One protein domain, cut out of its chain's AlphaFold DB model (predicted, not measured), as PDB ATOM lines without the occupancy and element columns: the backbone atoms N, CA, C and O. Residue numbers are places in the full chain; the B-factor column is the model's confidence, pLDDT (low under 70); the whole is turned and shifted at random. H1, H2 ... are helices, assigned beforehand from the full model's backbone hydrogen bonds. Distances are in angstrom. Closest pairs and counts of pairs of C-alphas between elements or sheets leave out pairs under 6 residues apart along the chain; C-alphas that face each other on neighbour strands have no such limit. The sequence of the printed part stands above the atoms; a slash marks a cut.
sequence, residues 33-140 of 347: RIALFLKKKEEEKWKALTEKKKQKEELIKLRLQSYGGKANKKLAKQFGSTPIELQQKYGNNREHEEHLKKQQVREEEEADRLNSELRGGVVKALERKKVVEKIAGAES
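AT A GLANCE: This is residues 33 to 140 of the 347 residues of an uncharacterized protein of Onchocerca flexuosa (UniProt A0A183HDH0). Two long helices, H1 and H4, spread apart as a wide, open V, and the two short helices H2 and H3 sit in its corner, between the last residues of H1 and the first residues of H4. Most of each arm sticks out alone: residues 33 to 55 of H1 and 105 to 140 of H4 stand free. The printed part has 108 residues, with four named helices in the order H1, H2, H3, H4 and no named strand; its class is all helix. The whole is extended, with a radius of gyration of the C-alphas of 26.1 A, and flat, spanning 81 by 51 by 17 A.

IN THESE COORDINATES: H1 is residues 33 to 66, 49.4 A from first to last C-alpha; C-alpha 33 is at (4.740, -7.988, -19.770) and C-alpha 66 at (31.373, 33.611, -19.999). H2 is residues 73 to 79, 10.1 A long, and H3 is residues 83 to 90, 10.6 A long. H4, the longest helix, is residues 94 to 140, 47 residues and 68.4 A, and ends with C-alpha 140 at (84.030, -12.702, 1.518).

HOW THE PARTS SIT: H3 is the hub, touching the three other helices. H1 and H3 only just touch, with 3 pairs of C-alphas within 8 A, and H1 does so with residues 60 to 64 alone. The closest C-alphas of the two are those of Lys 61 and Tyr 90, 6.1 A apart, and their lines are about perpendicular at 74 degrees. H2 and H3 touch only at the corner by their link, closest at the C-alphas of Ala 76 and Pro 83, 5.1 A apart, with a steep tilt of 61 degrees, the same way. H3 and H4 form a helical hairpin, running opposite ways at a shallow tilt of 30 degrees. They touch with residues 96 to 101 of H4 alone, and their closest C-alphas are those of Ile 84 and Leu 100, 5.7 A apart. H1 and H2 are close but not clearly touching, the C-alphas of Ile 60 and Phe 79 being closest at 7.9 A. H4 is apart from H1 and from H2. Every O i to N i+4 pair is within hydrogen-bond range in H1, H2, H3 and H4.

THE WHOLE: The two C-alphas farthest apart, those of Arg 33 and Glu 139, are 83.9 A from each other. The printed part has no cut. The links from H2 to H3 and from H3 to H4 are tight, the link from H1 to H2 is short, and none is long. The mean pLDDT of the printed part is 92.2, and residues 137 to 140 are under 70.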
ATOM      1  N   ARG A  33       5.089  -9.220 -20.489       88.75
ATOM      2  CA  ARG A  33       4.740  -7.988 -19.770       88.75
ATOM      3  C   ARG A  33       5.836  -7.580 -18.786       88.75
ATOM      4  O   ARG A  33       6.157  -6.395 -18.702       88.75
ATOM      5  N   ILE A  34       6.463  -8.547 -18.112       89.06
ATOM      6  CA  ILE A  34       7.657  -8.306 -17.286       89.06
ATOM      7  C   ILE A  34       8.817  -7.789 -18.139       89.06
ATOM      8  O   ILE A  34       9.427  -6.782 -17.783       89.06
ATOM      9  N   ALA A  35       9.107  -8.431 -19.274       90.81
ATOM     10  CA  ALA A  35      10.194  -8.015 -20.156       90.81
ATOM     11  C   ALA A  35       9.983  -6.588 -20.693       90.81
ATOM     12  O   ALA A  35      10.913  -5.781 -20.683       90.81
ATOM     13  N   LEU A  36       8.753  -6.236 -21.085       93.06
ATOM     14  CA  LEU A  36       8.403  -4.878 -21.507       93.06
ATOM     15  C   LEU A  36       8.573  -3.856 -20.378       93.06
ATOM     16  O   LEU A  36       9.085  -2.763 -20.620       93.06
ATOM     17  N   PHE A  37       8.187  -4.196 -19.147       91.50
ATOM     18  CA  PHE A  37       8.363  -3.311 -17.996       91.50
ATOM     19  C   PHE A  37       9.843  -3.075 -17.667       91.50
ATOM     20  O   PHE A  37      10.248  -1.930 -17.460       91.50
ATOM     21  N   LEU A  38      10.662  -4.133 -17.670       93.94
ATOM     22  CA  LEU A  38      12.107  -4.023 -17.462       93.94
ATOM     23  C   LEU A  38      12.769  -3.187 -18.563       93.94
ATOM     24  O   LEU A  38      13.532  -2.274 -18.253       93.94
ATOM     25  N   LYS A  39      12.401  -3.415 -19.831       93.19
ATOM     26  CA  LYS A  39      12.884  -2.624 -20.970       93.19
ATOM     27  C   LYS A  39      12.480  -1.151 -20.856       93.19
ATOM     28  O   LYS A  39      13.312  -0.275 -21.064       93.19
ATOM     29  N   LYS A  40      11.236  -0.860 -20.452       94.12
ATOM     30  CA  LYS A  40      10.755   0.513 -20.221       94.12
ATOM     31  C   LYS A  40      11.517   1.202 -19.084       94.12
ATOM     32  O   LYS A  40      11.900   2.359 -19.227       94.12
ATOM     33  N   LYS A  41      11.782   0.492 -17.981       94.75
ATOM     34  CA  LYS A  41      12.616   0.976 -16.863       94.75
ATOM     35  C   LYS A  41      14.046   1.276 -17.304       94.75
ATOM     36  O   LYS A  41      14.638   2.250 -16.844       94.75
ATOM     37  N   GLU A  42      14.618   0.430 -18.151       92.00
ATOM     38  CA  GLU A  42      15.960   0.639 -18.687       92.00
ATOM     39  C   GLU A  42      15.995   1.856 -19.620       92.00
ATOM     40  O   GLU A  42      16.830   2.741 -19.444       92.00
ATOM     41  N   GLU A  43      15.038   1.965 -20.541       90.94
ATOM     42  CA  GLU A  43      14.912   3.106 -21.452       90.94
ATOM     43  C   GLU A  43      14.715   4.432 -20.697       90.94
ATOM     44  O   GLU A  43      15.321   5.444 -21.046       90.94
ATOM     45  N   GLU A  44      13.926   4.438 -19.622       91.94
ATOM     46  CA  GLU A  44      13.741   5.606 -18.755       91.94
ATOM     47  C   GLU A  44      15.054   6.027 -18.071       91.94
ATOM     48  O   GLU A  44      15.393   7.212 -18.055       91.94
ATOM     49  N   LYS A  45      15.852   5.067 -17.579       93.38
ATOM     50  CA  LYS A  45      17.193   5.347 -17.034       93.38
ATOM     51  C   LYS A  45      18.124   5.927 -18.097       93.38
ATOM     52  O   LYS A  45      18.851   6.881 -17.811       93.38
ATOM     53  N   TRP A  46      18.094   5.388 -19.318       93.25
ATOM     54  CA  TRP A  46      18.865   5.917 -20.443       93.25
ATOM     55  C   TRP A  46      18.452   7.349 -20.783       93.25
ATOM     56  O   TRP A  46      19.320   8.218 -20.885       93.25
ATOM     57  N   LYS A  47      17.147   7.637 -20.863       93.62
ATOM     58  CA  LYS A  47      16.629   8.994 -21.096       93.62
ATOM     59  C   LYS A  47      17.082   9.961 -20.004       93.62
ATOM     60  O   LYS A  47      17.705  10.971 -20.331       93.62
ATOM     61  N   ALA A  48      16.914   9.606 -18.732       93.25
ATOM     62  CA  ALA A  48      17.354  10.435 -17.609       93.25
ATOM     63  C   ALA A  48      18.871  10.713 -17.632       93.25
ATOM     64  O   ALA A  48      19.311  11.828 -17.348       93.25
ATOM     65  N   LEU A  49      19.696   9.725 -18.002       92.88
ATOM     66  CA  LEU A  49      21.140   9.926 -18.162       92.88
ATOM     67  C   LEU A  49      21.468  10.852 -19.337       92.88
ATOM     68  O   LEU A  49      22.353  11.697 -19.209       92.88
ATOM     69  N   THR A  50      20.779  10.713 -20.470       93.44
ATOM     70  CA  THR A  50      20.993  11.597 -21.627       93.44
ATOM     71  C   THR A  50      20.563  13.030 -21.347       93.44
ATOM     72  O   THR A  50      21.266  13.955 -21.737       93.44
ATOM     73  N   GLU A  51      19.471  13.237 -20.618       95.00
ATOM     74  CA  GLU A  51      19.005  14.567 -20.237       95.00
ATOM     75  C   GLU A  51      19.971  15.244 -19.262       95.00
ATOM     76  O   GLU A  51      20.387  16.378 -19.490       95.00
ATOM     77  N   LYS A  52      20.453  14.514 -18.246       94.62
ATOM     78  CA  LYS A  52      21.516  15.011 -17.354       94.62
ATOM     79  C   LYS A  52      22.791  15.367 -18.116       94.62
ATOM     80  O   LYS A  52      23.454  16.347 -17.781       94.62
ATOM     81  N   LYS A  53      23.147  14.586 -19.142       93.62
ATOM     82  CA  LYS A  53      24.264  14.920 -20.034       93.62
ATOM     83  C   LYS A  53      23.980  16.218 -20.787       93.62
ATOM     84  O   LYS A  53      24.800  17.117 -20.695       93.62
ATOM     85  N   LYS A  54      22.814  16.370 -21.422       95.50
ATOM     86  CA  LYS A  54      22.428  17.607 -22.127       95.50
ATOM     87  C   LYS A  54      22.498  18.840 -21.225       95.50
ATOM     88  O   LYS A  54      23.152  19.811 -21.587       95.50
ATOM     89  N   GLN A  55      21.939  18.766 -20.018       95.81
ATOM     90  CA  GLN A  55      22.018  19.851 -19.032       95.81
ATOM     91  C   GLN A  55      23.472  20.204 -18.682       95.81
ATOM     92  O   GLN A  55      23.837  21.377 -18.594       95.81
ATOM     93  N   LYS A  56      24.335  19.191 -18.518       95.44
ATOM     94  CA  LYS A  56      25.772  19.399 -18.300       95.44
ATOM     95  C   LYS A  56      26.427  20.092 -19.501       95.44
ATOM     96  O   LYS A  56      27.228  20.998 -19.298       95.44
ATOM     97  N   GLU A  57      26.105  19.688 -20.727       94.88
ATOM     98  CA  GLU A  57      26.650  20.279 -21.958       94.88
ATOM     99  C   GLU A  57      26.206  21.734 -22.158       94.88
ATOM    100  O   GLU A  57      27.028  22.589 -22.487       94.88
ATOM    101  N   GLU A  58      24.939  22.045 -21.898       96.06
ATOM    102  CA  GLU A  58      24.419  23.416 -21.931       96.06
ATOM    103  C   GLU A  58      25.113  24.305 -20.899       96.06
ATOM    104  O   GLU A  58      25.574  25.403 -21.222       96.06
ATOM    105  N   LEU A  59      25.284  23.802 -19.673       96.31
ATOM    106  CA  LEU A  59      26.007  24.522 -18.630       96.31
ATOM    107  C   LEU A  59      27.475  24.770 -19.012       96.31
ATOM    108  O   LEU A  59      28.014  25.841 -18.724       96.31
ATOM    109  N   ILE A  60      28.126  23.802 -19.668       95.81
ATOM    110  CA  ILE A  60      29.487  23.973 -20.189       95.81
ATOM    111  C   ILE A  60      29.518  25.099 -21.221       95.81
ATOM    112  O   ILE A  60      30.362  25.985 -21.092       95.81
ATOM    113  N   LYS A  61      28.604  25.104 -22.200       95.19
ATOM    114  CA  LYS A  61      28.530  26.151 -23.233       95.19
ATOM    115  C   LYS A  61      28.357  27.542 -22.619       95.19
ATOM    116  O   LYS A  61      29.135  28.439 -22.938       95.19
ATOM    117  N   LEU A  62      27.424  27.702 -21.674       95.81
ATOM    118  CA  LEU A  62      27.186  28.973 -20.972       95.81
ATOM    119  C   LEU A  62      28.424  29.456 -20.205       95.81
ATOM    120  O   LEU A  62      28.822  30.622 -20.298       95.81
ATOM    121  N   ARG A  63      29.079  28.557 -19.460       95.12
ATOM    122  CA  ARG A  63      30.308  28.915 -18.741       95.12
ATOM    123  C   ARG A  63      31.439  29.253 -19.698       95.12
ATOM    124  O   ARG A  63      32.154  30.217 -19.459       95.12
ATOM    125  N   LEU A  64      31.610  28.495 -20.774       94.88
ATOM    126  CA  LEU A  64      32.669  28.737 -21.746       94.88
ATOM    127  C   LEU A  64      32.481  30.081 -22.458       94.88
ATOM    128  O   LEU A  64      33.447  30.826 -22.613       94.88
ATOM    129  N   GLN A  65      31.241  30.427 -22.807       93.25
ATOM    130  CA  GLN A  65      30.882  31.739 -23.341       93.25
ATOM    131  C   GLN A  65      31.238  32.862 -22.357       93.25
ATOM    132  O   GLN A  65      31.820  33.864 -22.763       93.25
ATOM    133  N   SER A  66      30.994  32.656 -21.057       93.69
ATOM    134  CA  SER A  66      31.373  33.611 -19.999       93.69
ATOM    135  C   SER A  66      32.891  33.845 -19.919       93.69
ATOM    136  O   SER A  66      33.330  34.932 -19.558       93.69
ATOM    137  N   TYR A  67      33.706  32.851 -20.290       92.00
ATOM    138  CA  TYR A  67      35.171  32.954 -20.378       92.00
ATOM    139  C   TYR A  67      35.673  33.390 -21.770       92.00
ATOM    140  O   TYR A  67      36.840  33.173 -22.105       92.00
ATOM    141  N   GLY A  68      34.812  33.977 -22.608       90.44
ATOM    142  CA  GLY A  68      35.185  34.441 -23.949       90.44
ATOM    143  C   GLY A  68      35.456  33.306 -24.943       90.44
ATOM    144  O   GLY A  68      36.275  33.451 -25.849       90.44
ATOM    145  N   GLY A  69      34.825  32.144 -24.750       91.12
ATOM    146  CA  GLY A  69      34.974  30.981 -25.629       91.12
ATOM    147  C   GLY A  69      36.306  30.236 -25.473       91.12
ATOM    148  O   GLY A  69      36.700  29.498 -26.381       91.12
ATOM    149  N   LYS A  70      37.023  30.452 -24.359       94.50
ATOM    150  CA  LYS A  70      38.310  29.811 -24.046       94.50
ATOM    151  C   LYS A  70      38.172  28.821 -22.892       94.50
ATOM    152  O   LYS A  70      37.730  29.172 -21.797       94.50
ATOM    153  N   ALA A  71      38.604  27.588 -23.115       94.31
ATOM    154  CA  ALA A  71      38.625  26.554 -22.095       94.31
ATOM    155  C   ALA A  71      39.789  26.769 -21.122       94.31
ATOM    156  O   ALA A  71      40.924  27.047 -21.517       94.31
ATOM    157  N   ASN A  72      39.502  26.603 -19.831       93.75
ATOM    158  CA  ASN A  72      40.454  26.759 -18.735       93.75
ATOM    159  C   ASN A  72      40.531  25.459 -17.916       93.75
ATOM    160  O   ASN A  72      39.522  24.779 -17.730       93.75
ATOM    161  N   LYS A  73      41.704  25.152 -17.349       95.31
ATOM    162  CA  LYS A  73      41.947  24.040 -16.413       95.31
ATOM    163  C   LYS A  73      40.950  23.985 -15.256       95.31
ATOM    164  O   LYS A  73      40.503  22.899 -14.897       95.31
ATOM    165  N   LYS A  74      40.541  25.135 -14.704       95.19
ATOM    166  CA  LYS A  74      39.525  25.180 -13.632       95.19
ATOM    167  C   LYS A  74      38.155  24.698 -14.115       95.19
ATOM    168  O   LYS A  74      37.515  23.907 -13.430       95.19
ATOM    169  N   LEU A  75      37.739  25.153 -15.296       94.50
ATOM    170  CA  LEU A  75      36.470  24.765 -15.907       94.50
ATOM    171  C   LEU A  75      36.476  23.273 -16.252       94.50
ATOM    172  O   LEU A  75      35.569  22.541 -15.878       94.50
ATOM    173  N   ALA A  76      37.556  22.814 -16.881       95.69
ATOM    174  CA  ALA A  76      37.765  21.421 -17.249       95.69
ATOM    175  C   ALA A  76      37.675  20.484 -16.034       95.69
ATOM    176  O   ALA A  76      36.910  19.518 -16.042       95.69
ATOM    177  N   LYS A  77      38.336  20.848 -14.927       96.25
ATOM    178  CA  LYS A  77      38.300  20.080 -13.676       96.25
ATOM    179  C   LYS A  77      36.892  19.958 -13.085       96.25
ATOM    180  O   LYS A  77      36.545  18.890 -12.594       96.25
ATOM    181  N   GLN A  78      36.071  21.010 -13.146       95.38
ATOM    182  CA  GLN A  78      34.692  20.974 -12.631       95.38
ATOM    183  C   GLN A  78      33.808  19.968 -13.375       95.38
ATOM    184  O   GLN A  78      32.888  19.407 -12.784       95.38
ATOM    185  N   PHE A  79      34.085  19.737 -14.658       94.81
ATOM    186  CA  PHE A  79      33.307  18.827 -15.494       94.81
ATOM    187  C   PHE A  79      33.969  17.459 -15.693       94.81
ATOM    188  O   PHE A  79      33.373  16.604 -16.354       94.81
ATOM    189  N   GLY A  80      35.137  17.224 -15.086       94.44
ATOM    190  CA  GLY A  80      35.900  15.984 -15.249       94.44
ATOM    191  C   GLY A  80      36.376  15.788 -16.687       94.44
ATOM    192  O   GLY A  80      36.291  14.687 -17.216       94.44
ATOM    193  N   SER A  81      36.782  16.872 -17.341       95.06
ATOM    194  CA  SER A  81      37.236  16.898 -18.735       95.06
ATOM    195  C   SER A  81      38.628  17.513 -18.801       95.06
ATOM    196  O   SER A  81      39.061  18.178 -17.853       95.06
ATOM    197  N   THR A  82      39.324  17.350 -19.922       95.88
ATOM    198  CA  THR A  82      40.552  18.113 -20.179       95.88
ATOM    199  C   THR A  82      40.231  19.475 -20.817       95.88
ATOM    200  O   THR A  82      39.181  19.641 -21.447       95.88
ATOM    201  N   PRO A  83      41.088  20.504 -20.648       96.00
ATOM    202  CA  PRO A  83      40.866  21.806 -21.281       96.00
ATOM    203  C   PRO A  83      40.764  21.704 -22.801       96.00
ATOM    204  O   PRO A  83      39.947  22.395 -23.402       96.00
ATOM    205  N   ILE A  84      41.564  20.821 -23.403       96.19
ATOM    206  CA  ILE A  84      41.565  20.591 -24.845       96.19
ATOM    207  C   ILE A  84      40.249  19.968 -25.322       96.19
ATOM    208  O   ILE A  84      39.662  20.474 -26.272       96.19
ATOM    209  N   GLU A  85      39.719  18.963 -24.619       95.44
ATOM    210  CA  GLU A  85      38.418  18.362 -24.943       95.44
ATOM    211  C   GLU A  85      37.288  19.389 -24.872       95.44
ATOM    212  O   GLU A  85      36.409  19.410 -25.732       95.44
ATOM    213  N   LEU A  86      37.300  20.254 -23.849       95.62
ATOM    214  CA  LEU A  86      36.300  21.313 -23.733       95.62
ATOM    215  C   LEU A  86      36.412  22.328 -24.871       95.62
ATOM    216  O   LEU A  86      35.384  22.726 -25.420       95.62
ATOM    217  N   GLN A  87      37.635  22.731 -25.230       95.75
ATOM    218  CA  GLN A  87      37.855  23.663 -26.334       95.75
ATOM    219  C   GLN A  87      37.405  23.061 -27.666       95.75
ATOM    220  O   GLN A  87      36.755  23.751 -28.438       95.75
ATOM    221  N   GLN A  88      37.689  21.782 -27.909       94.88
ATOM    222  CA  GLN A  88      37.315  21.087 -29.143       94.88
ATOM    223  C   GLN A  88      35.810  20.886 -29.292       94.88
ATOM    224  O   GLN A  88      35.277  20.992 -30.391       94.88
ATOM    225  N   LYS A  89      35.119  20.562 -28.196       94.00
ATOM    226  CA  LYS A  89      33.687  20.246 -28.249       94.00
ATOM    227  C   LYS A  89      32.792  21.478 -28.260       94.00
ATOM    228  O   LYS A  89      31.714  21.435 -28.845       94.00
ATOM    229  N   TYR A  90      33.196  22.537 -27.565       93.50
ATOM    230  CA  TYR A  90      32.319  23.679 -27.292       93.50
ATOM    231  C   TYR A  90      32.965  25.035 -27.575       93.50
ATOM    232  O   TYR A  90      32.272  26.050 -27.526       93.50
ATOM    233  N   GLY A  91      34.279  25.081 -27.793       89.31
ATOM    234  CA  GLY A  91      35.018  26.317 -28.006       89.31
ATOM    235  C   GLY A  91      34.999  26.766 -29.461       89.31
ATOM    236  O   GLY A  91      35.007  25.957 -30.379       89.31
ATOM    237  N   ASN A  92      35.033  28.086 -29.657       88.12
ATOM    238  CA  ASN A  92      35.037  28.702 -30.989       88.12
ATOM    239  C   ASN A  92      36.429  29.219 -31.401       88.12
ATOM    240  O   ASN A  92      36.634  29.613 -32.545       88.12
ATOM    241  N   ASN A  93      37.399  29.230 -30.477       89.62
ATOM    242  CA  ASN A  93      38.736  29.784 -30.708       89.62
ATOM    243  C   ASN A  93      39.727  28.692 -31.129       89.62
ATOM    244  O   ASN A  93      40.224  27.948 -30.277       89.62
ATOM    245  N   ARG A  94      40.044  28.639 -32.428       91.44
ATOM    246  CA  ARG A  94      40.987  27.671 -33.012       91.44
ATOM    247  C   ARG A  94      42.430  27.869 -32.536       91.44
ATOM    248  O   ARG A  94      43.096  26.902 -32.194       91.44
ATOM    249  N   GLU A  95      42.889  29.112 -32.418       92.69
ATOM    250  CA  GLU A  95      44.243  29.419 -31.920       92.69
ATOM    251  C   GLU A  95      44.467  28.897 -30.493       92.69
ATOM    252  O   GLU A  95      45.518  28.347 -30.164       92.69
ATOM    253  N   HIS A  96      43.448  29.034 -29.637       94.38
ATOM    254  CA  HIS A  96      43.506  28.545 -28.259       94.38
ATOM    255  C   HIS A  96      43.521  27.016 -28.201       94.38
ATOM    256  O   HIS A  96      44.190  26.436 -27.349       94.38
ATOM    257  N   GLU A  97      42.817  26.354 -29.119       94.62
ATOM    258  CA  GLU A  97      42.877  24.899 -29.263       94.62
ATOM    259  C   GLU A  97      44.295  24.433 -29.615       94.62
ATOM    260  O   GLU A  97      44.825  23.526 -28.975       94.62
ATOM    261  N   GLU A  98      44.946  25.078 -30.586       94.50
ATOM    262  CA  GLU A  98      46.322  24.754 -30.973       94.50
ATOM    263  C   GLU A  98      47.319  25.010 -29.841       94.50
ATOM    264  O   GLU A  98      48.220  24.199 -29.615       94.50
ATOM    265  N   HIS A  99      47.147  26.101 -29.092       95.38
ATOM    266  CA  HIS A  99      47.948  26.365 -27.899       95.38
ATOM    267  C   HIS A  99      47.798  25.243 -26.862       95.38
ATOM    268  O   HIS A  99      48.797  24.736 -26.352       95.38
ATOM    269  N   LEU A 100      46.563  24.818 -26.571       95.94
ATOM    270  CA  LEU A 100      46.298  23.726 -25.634       95.94
ATOM    271  C   LEU A 100      46.881  22.390 -26.116       95.94
ATOM    272  O   LEU A 100      47.440  21.661 -25.303       95.94
ATOM    273  N   LYS A 101      46.825  22.094 -27.423       95.50
ATOM    274  CA  LYS A 101      47.480  20.911 -28.013       95.50
ATOM    275  C   LYS A 101      48.990  20.949 -27.813       95.50
ATOM    276  O   LYS A 101      49.566  19.984 -27.324       95.50
ATOM    277  N   LYS A 102      49.632  22.073 -28.144       96.12
ATOM    278  CA  LYS A 102      51.082  22.255 -27.953       96.12
ATOM    279  C   LYS A 102      51.480  22.108 -26.488       96.12
ATOM    280  O   LYS A 102      52.513  21.518 -26.190       96.12
ATOM    281  N   GLN A 103      50.666  22.641 -25.580       94.19
ATOM    282  CA  GLN A 103      50.891  22.490 -24.150       94.19
ATOM    283  C   GLN A 103      50.774  21.025 -23.712       94.19
ATOM    284  O   GLN A 103      51.637  20.557 -22.980       94.19
ATOM    285  N   GLN A 104      49.755  20.301 -24.178       94.50
ATOM    286  CA  GLN A 104      49.569  18.887 -23.851       94.50
ATOM    287  C   GLN A 104      50.748  18.029 -24.321       94.50
ATOM    288  O   GLN A 104      51.260  17.240 -23.537       94.50
ATOM    289  N   VAL A 105      51.213  18.235 -25.558       95.25
ATOM    290  CA  VAL A 105      52.383  17.527 -26.102       95.25
ATOM    291  C   VAL A 105      53.624  17.793 -25.251       95.25
ATOM    292  O   VAL A 105      54.330  16.863 -24.888       95.25
ATOM    293  N   ARG A 106      53.862  19.048 -24.858       95.25
ATOM    294  CA  ARG A 106      55.001  19.392 -23.996       95.25
ATOM    295  C   ARG A 106      54.922  18.711 -22.626       95.25
ATOM    296  O   ARG A 106      55.933  18.226 -22.130       95.25
ATOM    297  N   GLU A 107      53.742  18.696 -22.008       93.94
ATOM    298  CA  GLU A 107      53.528  18.039 -20.711       93.94
ATOM    299  C   GLU A 107      53.746  16.515 -20.811       93.94
ATOM    300  O   GLU A 107      54.323  15.919 -19.900       93.94
ATOM    301  N   GLU A 108      53.342  15.892 -21.922       94.06
ATOM    302  CA  GLU A 108      53.566  14.469 -22.206       94.06
ATOM    303  C   GLU A 108      55.055  14.152 -22.436       94.06
ATOM    304  O   GLU A 108      55.601  13.266 -21.779       94.06
ATOM    305  N   GLU A 109      55.750  14.938 -23.262       94.94
ATOM    306  CA  GLU A 109      57.193  14.794 -23.501       94.94
ATOM    307  C   GLU A 109      58.018  14.954 -22.211       94.94
ATOM    308  O   GLU A 109      58.984  14.222 -21.975       94.94
ATOM    309  N   GLU A 110      57.652  15.902 -21.341       94.25
ATOM    310  CA  GLU A 110      58.308  16.082 -20.043       94.25
ATOM    311  C   GLU A 110      58.060  14.899 -19.102       94.25
ATOM    312  O   GLU A 110      58.984  14.473 -18.397       94.25
ATOM    313  N   ALA A 111      56.848  14.340 -19.106       94.38
ATOM    314  CA  ALA A 111      56.524  13.148 -18.334       94.38
ATOM    315  C   ALA A 111      57.339  11.934 -18.808       94.38
ATOM    316  O   ALA A 111      57.912  11.216 -17.983       94.38
ATOM    317  N   ASP A 112      57.471  11.745 -20.121       95.38
ATOM    318  CA  ASP A 112      58.265  10.664 -20.710       95.38
ATOM    319  C   ASP A 112      59.762  10.818 -20.438       95.38
ATOM    320  O   ASP A 112      60.452   9.834 -20.133       95.38
ATOM    321  N   ARG A 113      60.271  12.056 -20.474       95.94
ATOM    322  CA  ARG A 113      61.657  12.359 -20.098       95.94
ATOM    323  C   ARG A 113      61.928  11.970 -18.646       95.94
ATOM    324  O   ARG A 113      62.914  11.289 -18.372       95.94
ATOM    325  N   LEU A 114      61.050  12.364 -17.723       93.94
ATOM    326  CA  LEU A 114      61.169  12.017 -16.303       93.94
ATOM    327  C   LEU A 114      61.043  10.506 -16.066       93.94
ATOM    328  O   LEU A 114      61.772   9.943 -15.254       93.94
ATOM    329  N   ASN A 115      60.156   9.824 -16.790       95.25
ATOM    330  CA  ASN A 115      59.988   8.376 -16.675       95.25
ATOM    331  C   ASN A 115      61.248   7.633 -17.152       95.25
ATOM    332  O   ASN A 115      61.738   6.719 -16.487       95.25
ATOM    333  N   SER A 116      61.824   8.084 -18.267       94.19
ATOM    334  CA  SER A 116      63.115   7.613 -18.779       94.19
ATOM    335  C   SER A 116      64.254   7.834 -17.777       94.19
ATOM    336  O   SER A 116      65.040   6.920 -17.530       94.19
ATOM    337  N   GLU A 117      64.316   9.009 -17.150       95.06
ATOM    338  CA  GLU A 117      65.308   9.335 -16.119       95.06
ATOM    339  C   GLU A 117      65.179   8.426 -14.888       95.06
ATOM    340  O   GLU A 117      66.171   7.858 -14.425       95.06
ATOM    341  N   LEU A 118      63.954   8.209 -14.402       94.38
ATOM    342  CA  LEU A 118      63.675   7.306 -13.285       94.38
ATOM    343  C   LEU A 118      64.067   5.861 -13.613       94.38
ATOM    344  O   LEU A 118      64.745   5.212 -12.813       94.38
ATOM    345  N   ARG A 119      63.704   5.359 -14.802       94.81
ATOM    346  CA  ARG A 119      64.108   4.021 -15.267       94.81
ATOM    347  C   ARG A 119      65.629   3.891 -15.340       94.81
ATOM    348  O   ARG A 119      66.175   2.910 -14.837       94.81
ATOM    349  N   GLY A 120      66.314   4.887 -15.900       95.69
ATOM    350  CA  GLY A 120      67.776   4.927 -15.954       95.69
ATOM    351  C   GLY A 120      68.416   4.931 -14.563       95.69
ATOM    352  O   GLY A 120      69.378   4.202 -14.320       95.69
ATOM    353  N   GLY A 121      67.847   5.684 -13.617       96.12
ATOM    354  CA  GLY A 121      68.273   5.699 -12.218       96.12
ATOM    355  C   GLY A 121      68.157   4.331 -11.539       96.12
ATOM    356  O   GLY A 121      69.100   3.897 -10.874       96.12
ATOM    357  N   VAL A 122      67.048   3.618 -11.758       95.94
ATOM    358  CA  VAL A 122      66.837   2.254 -11.239       95.94
ATOM    359  C   VAL A 122      67.855   1.274 -11.823       95.94
ATOM    360  O   VAL A 122      68.476   0.523 -11.070       95.94
ATOM    361  N   VAL A 123      68.079   1.302 -13.140       95.19
ATOM    362  CA  VAL A 123      69.077   0.442 -13.802       95.19
ATOM    363  C   VAL A 123      70.471   0.704 -13.233       95.19
ATOM    364  O   VAL A 123      71.145  -0.228 -12.797       95.19
ATOM    365  N   LYS A 124      70.861   1.976 -13.119       95.69
ATOM    366  CA  LYS A 124      72.154   2.379 -12.554       95.69
ATOM    367  C   LYS A 124      72.319   1.939 -11.096       95.69
ATOM    368  O   LYS A 124      73.412   1.550 -10.684       95.69
ATOM    369  N   ALA A 125      71.252   1.989 -10.297       94.31
ATOM    370  CA  ALA A 125      71.270   1.499  -8.921       94.31
ATOM    371  C   ALA A 125      71.447  -0.028  -8.857       94.31
ATOM    372  O   ALA A 125      72.241  -0.517  -8.053       94.31
ATOM    373  N   LEU A 126      70.770  -0.777  -9.732       94.44
ATOM    374  CA  LEU A 126      70.922  -2.230  -9.833       94.44
ATOM    375  C   LEU A 126      72.325  -2.635 -10.296       94.44
ATOM    376  O   LEU A 126      72.890  -3.586  -9.763       94.44
ATOM    377  N   GLU A 127      72.915  -1.915 -11.249       93.75
ATOM    378  CA  GLU A 127      74.298  -2.139 -11.684       93.75
ATOM    379  C   GLU A 127      75.293  -1.901 -10.548       93.75
ATOM    380  O   GLU A 127      76.135  -2.758 -10.281       93.75
ATOM    381  N   ARG A 128      75.154  -0.788  -9.816       93.19
ATOM    382  CA  ARG A 128      75.975  -0.507  -8.628       93.19
ATOM    383  C   ARG A 128      75.825  -1.594  -7.572       93.19
ATOM    384  O   ARG A 128      76.831  -2.043  -7.035       93.19
ATOM    385  N   LYS A 129      74.598  -2.057  -7.315       93.56
ATOM    386  CA  LYS A 129      74.341  -3.168  -6.391       93.56
ATOM    387  C   LYS A 129      75.065  -4.442  -6.838       93.56
ATOM    388  O   LYS A 129      75.764  -5.036  -6.027       93.56
ATOM    389  N   LYS A 130      74.982  -4.816  -8.121       93.06
ATOM    390  CA  LYS A 130      75.704  -5.979  -8.672       93.06
ATOM    391  C   LYS A 130      77.221  -5.846  -8.527       93.06
ATOM    392  O   LYS A 130      77.889  -6.837  -8.256       93.06
ATOM    393  N   VAL A 131      77.783  -4.653  -8.728       90.44
ATOM    394  CA  VAL A 131      79.226  -4.409  -8.545       90.44
ATOM    395  C   VAL A 131      79.618  -4.561  -7.077       90.44
ATOM    396  O   VAL A 131      80.573  -5.272  -6.783       90.44
ATOM    397  N   VAL A 132      78.856  -3.961  -6.159       89.75
ATOM    398  CA  VAL A 132      79.094  -4.090  -4.714       89.75
ATOM    399  C   VAL A 132      78.976  -5.545  -4.260       89.75
ATOM    400  O   VAL A 132      79.844  -6.012  -3.536       89.75
ATOM    401  N   GLU A 133      77.970  -6.290  -4.722       85.50
ATOM    402  CA  GLU A 133      77.821  -7.722  -4.414       85.50
ATOM    403  C   GLU A 133      78.978  -8.563  -4.963       85.50
ATOM    404  O   GLU A 133      79.440  -9.474  -4.284       85.50
ATOM    405  N   LYS A 134      79.493  -8.252  -6.160       87.44
ATOM    406  CA  LYS A 134      80.683  -8.923  -6.708       87.44
ATOM    407  C   LYS A 134      81.936  -8.647  -5.877       87.44
ATOM    408  O   LYS A 134      82.702  -9.573  -5.638       87.44
ATOM    409  N   ILE A 135      82.139  -7.405  -5.436       80.00
ATOM    410  CA  ILE A 135      83.280  -7.026  -4.586       80.00
ATOM    411  C   ILE A 135      83.148  -7.691  -3.212       80.00
ATOM    412  O   ILE A 135      84.069  -8.369  -2.771       80.00
ATOM    413  N   ALA A 136      81.975  -7.593  -2.587       73.38
ATOM    414  CA  ALA A 136      81.697  -8.232  -1.306       73.38
ATOM    415  C   ALA A 136      81.823  -9.764  -1.387       73.38
ATOM    416  O   ALA A 136      82.348 -10.379  -0.466       73.38
ATOM    417  N   GLY A 137      81.402 -10.386  -2.491       61.12
ATOM    418  CA  GLY A 137      81.563 -11.822  -2.735       61.12
ATOM    419  C   GLY A 137      83.014 -12.250  -2.990       61.12
ATOM    420  O   GLY A 137      83.388 -13.358  -2.620       61.12
ATOM    421  N   ALA A 138      83.844 -11.376  -3.569       58.62
ATOM    422  CA  ALA A 138      85.273 -11.622  -3.772       58.62
ATOM    423  C   ALA A 138      86.103 -11.409  -2.487       58.62
ATOM    424  O   ALA A 138      87.055 -12.145  -2.243       58.62
ATOM    425  N   GLU A 139      85.723 -10.452  -1.636       54.50
ATOM    426  CA  GLU A 139      86.356 -10.203  -0.327       54.50
ATOM    427  C   GLU A 139      85.837 -11.137   0.785       54.50
ATOM    428  O   GLU A 139      86.510 -11.357   1.794       54.50
ATOM    429  N   SER A 140      84.674 -11.765   0.584       50.97
ATOM    430  CA  SER A 140      84.030 -12.702   1.518       50.97
ATOM    431  C   SER A 140      84.805 -14.005   1.758       50.97
ATOM    432  O   SER A 140      84.444 -14.748   2.670       50.97
TER     433      SER A 140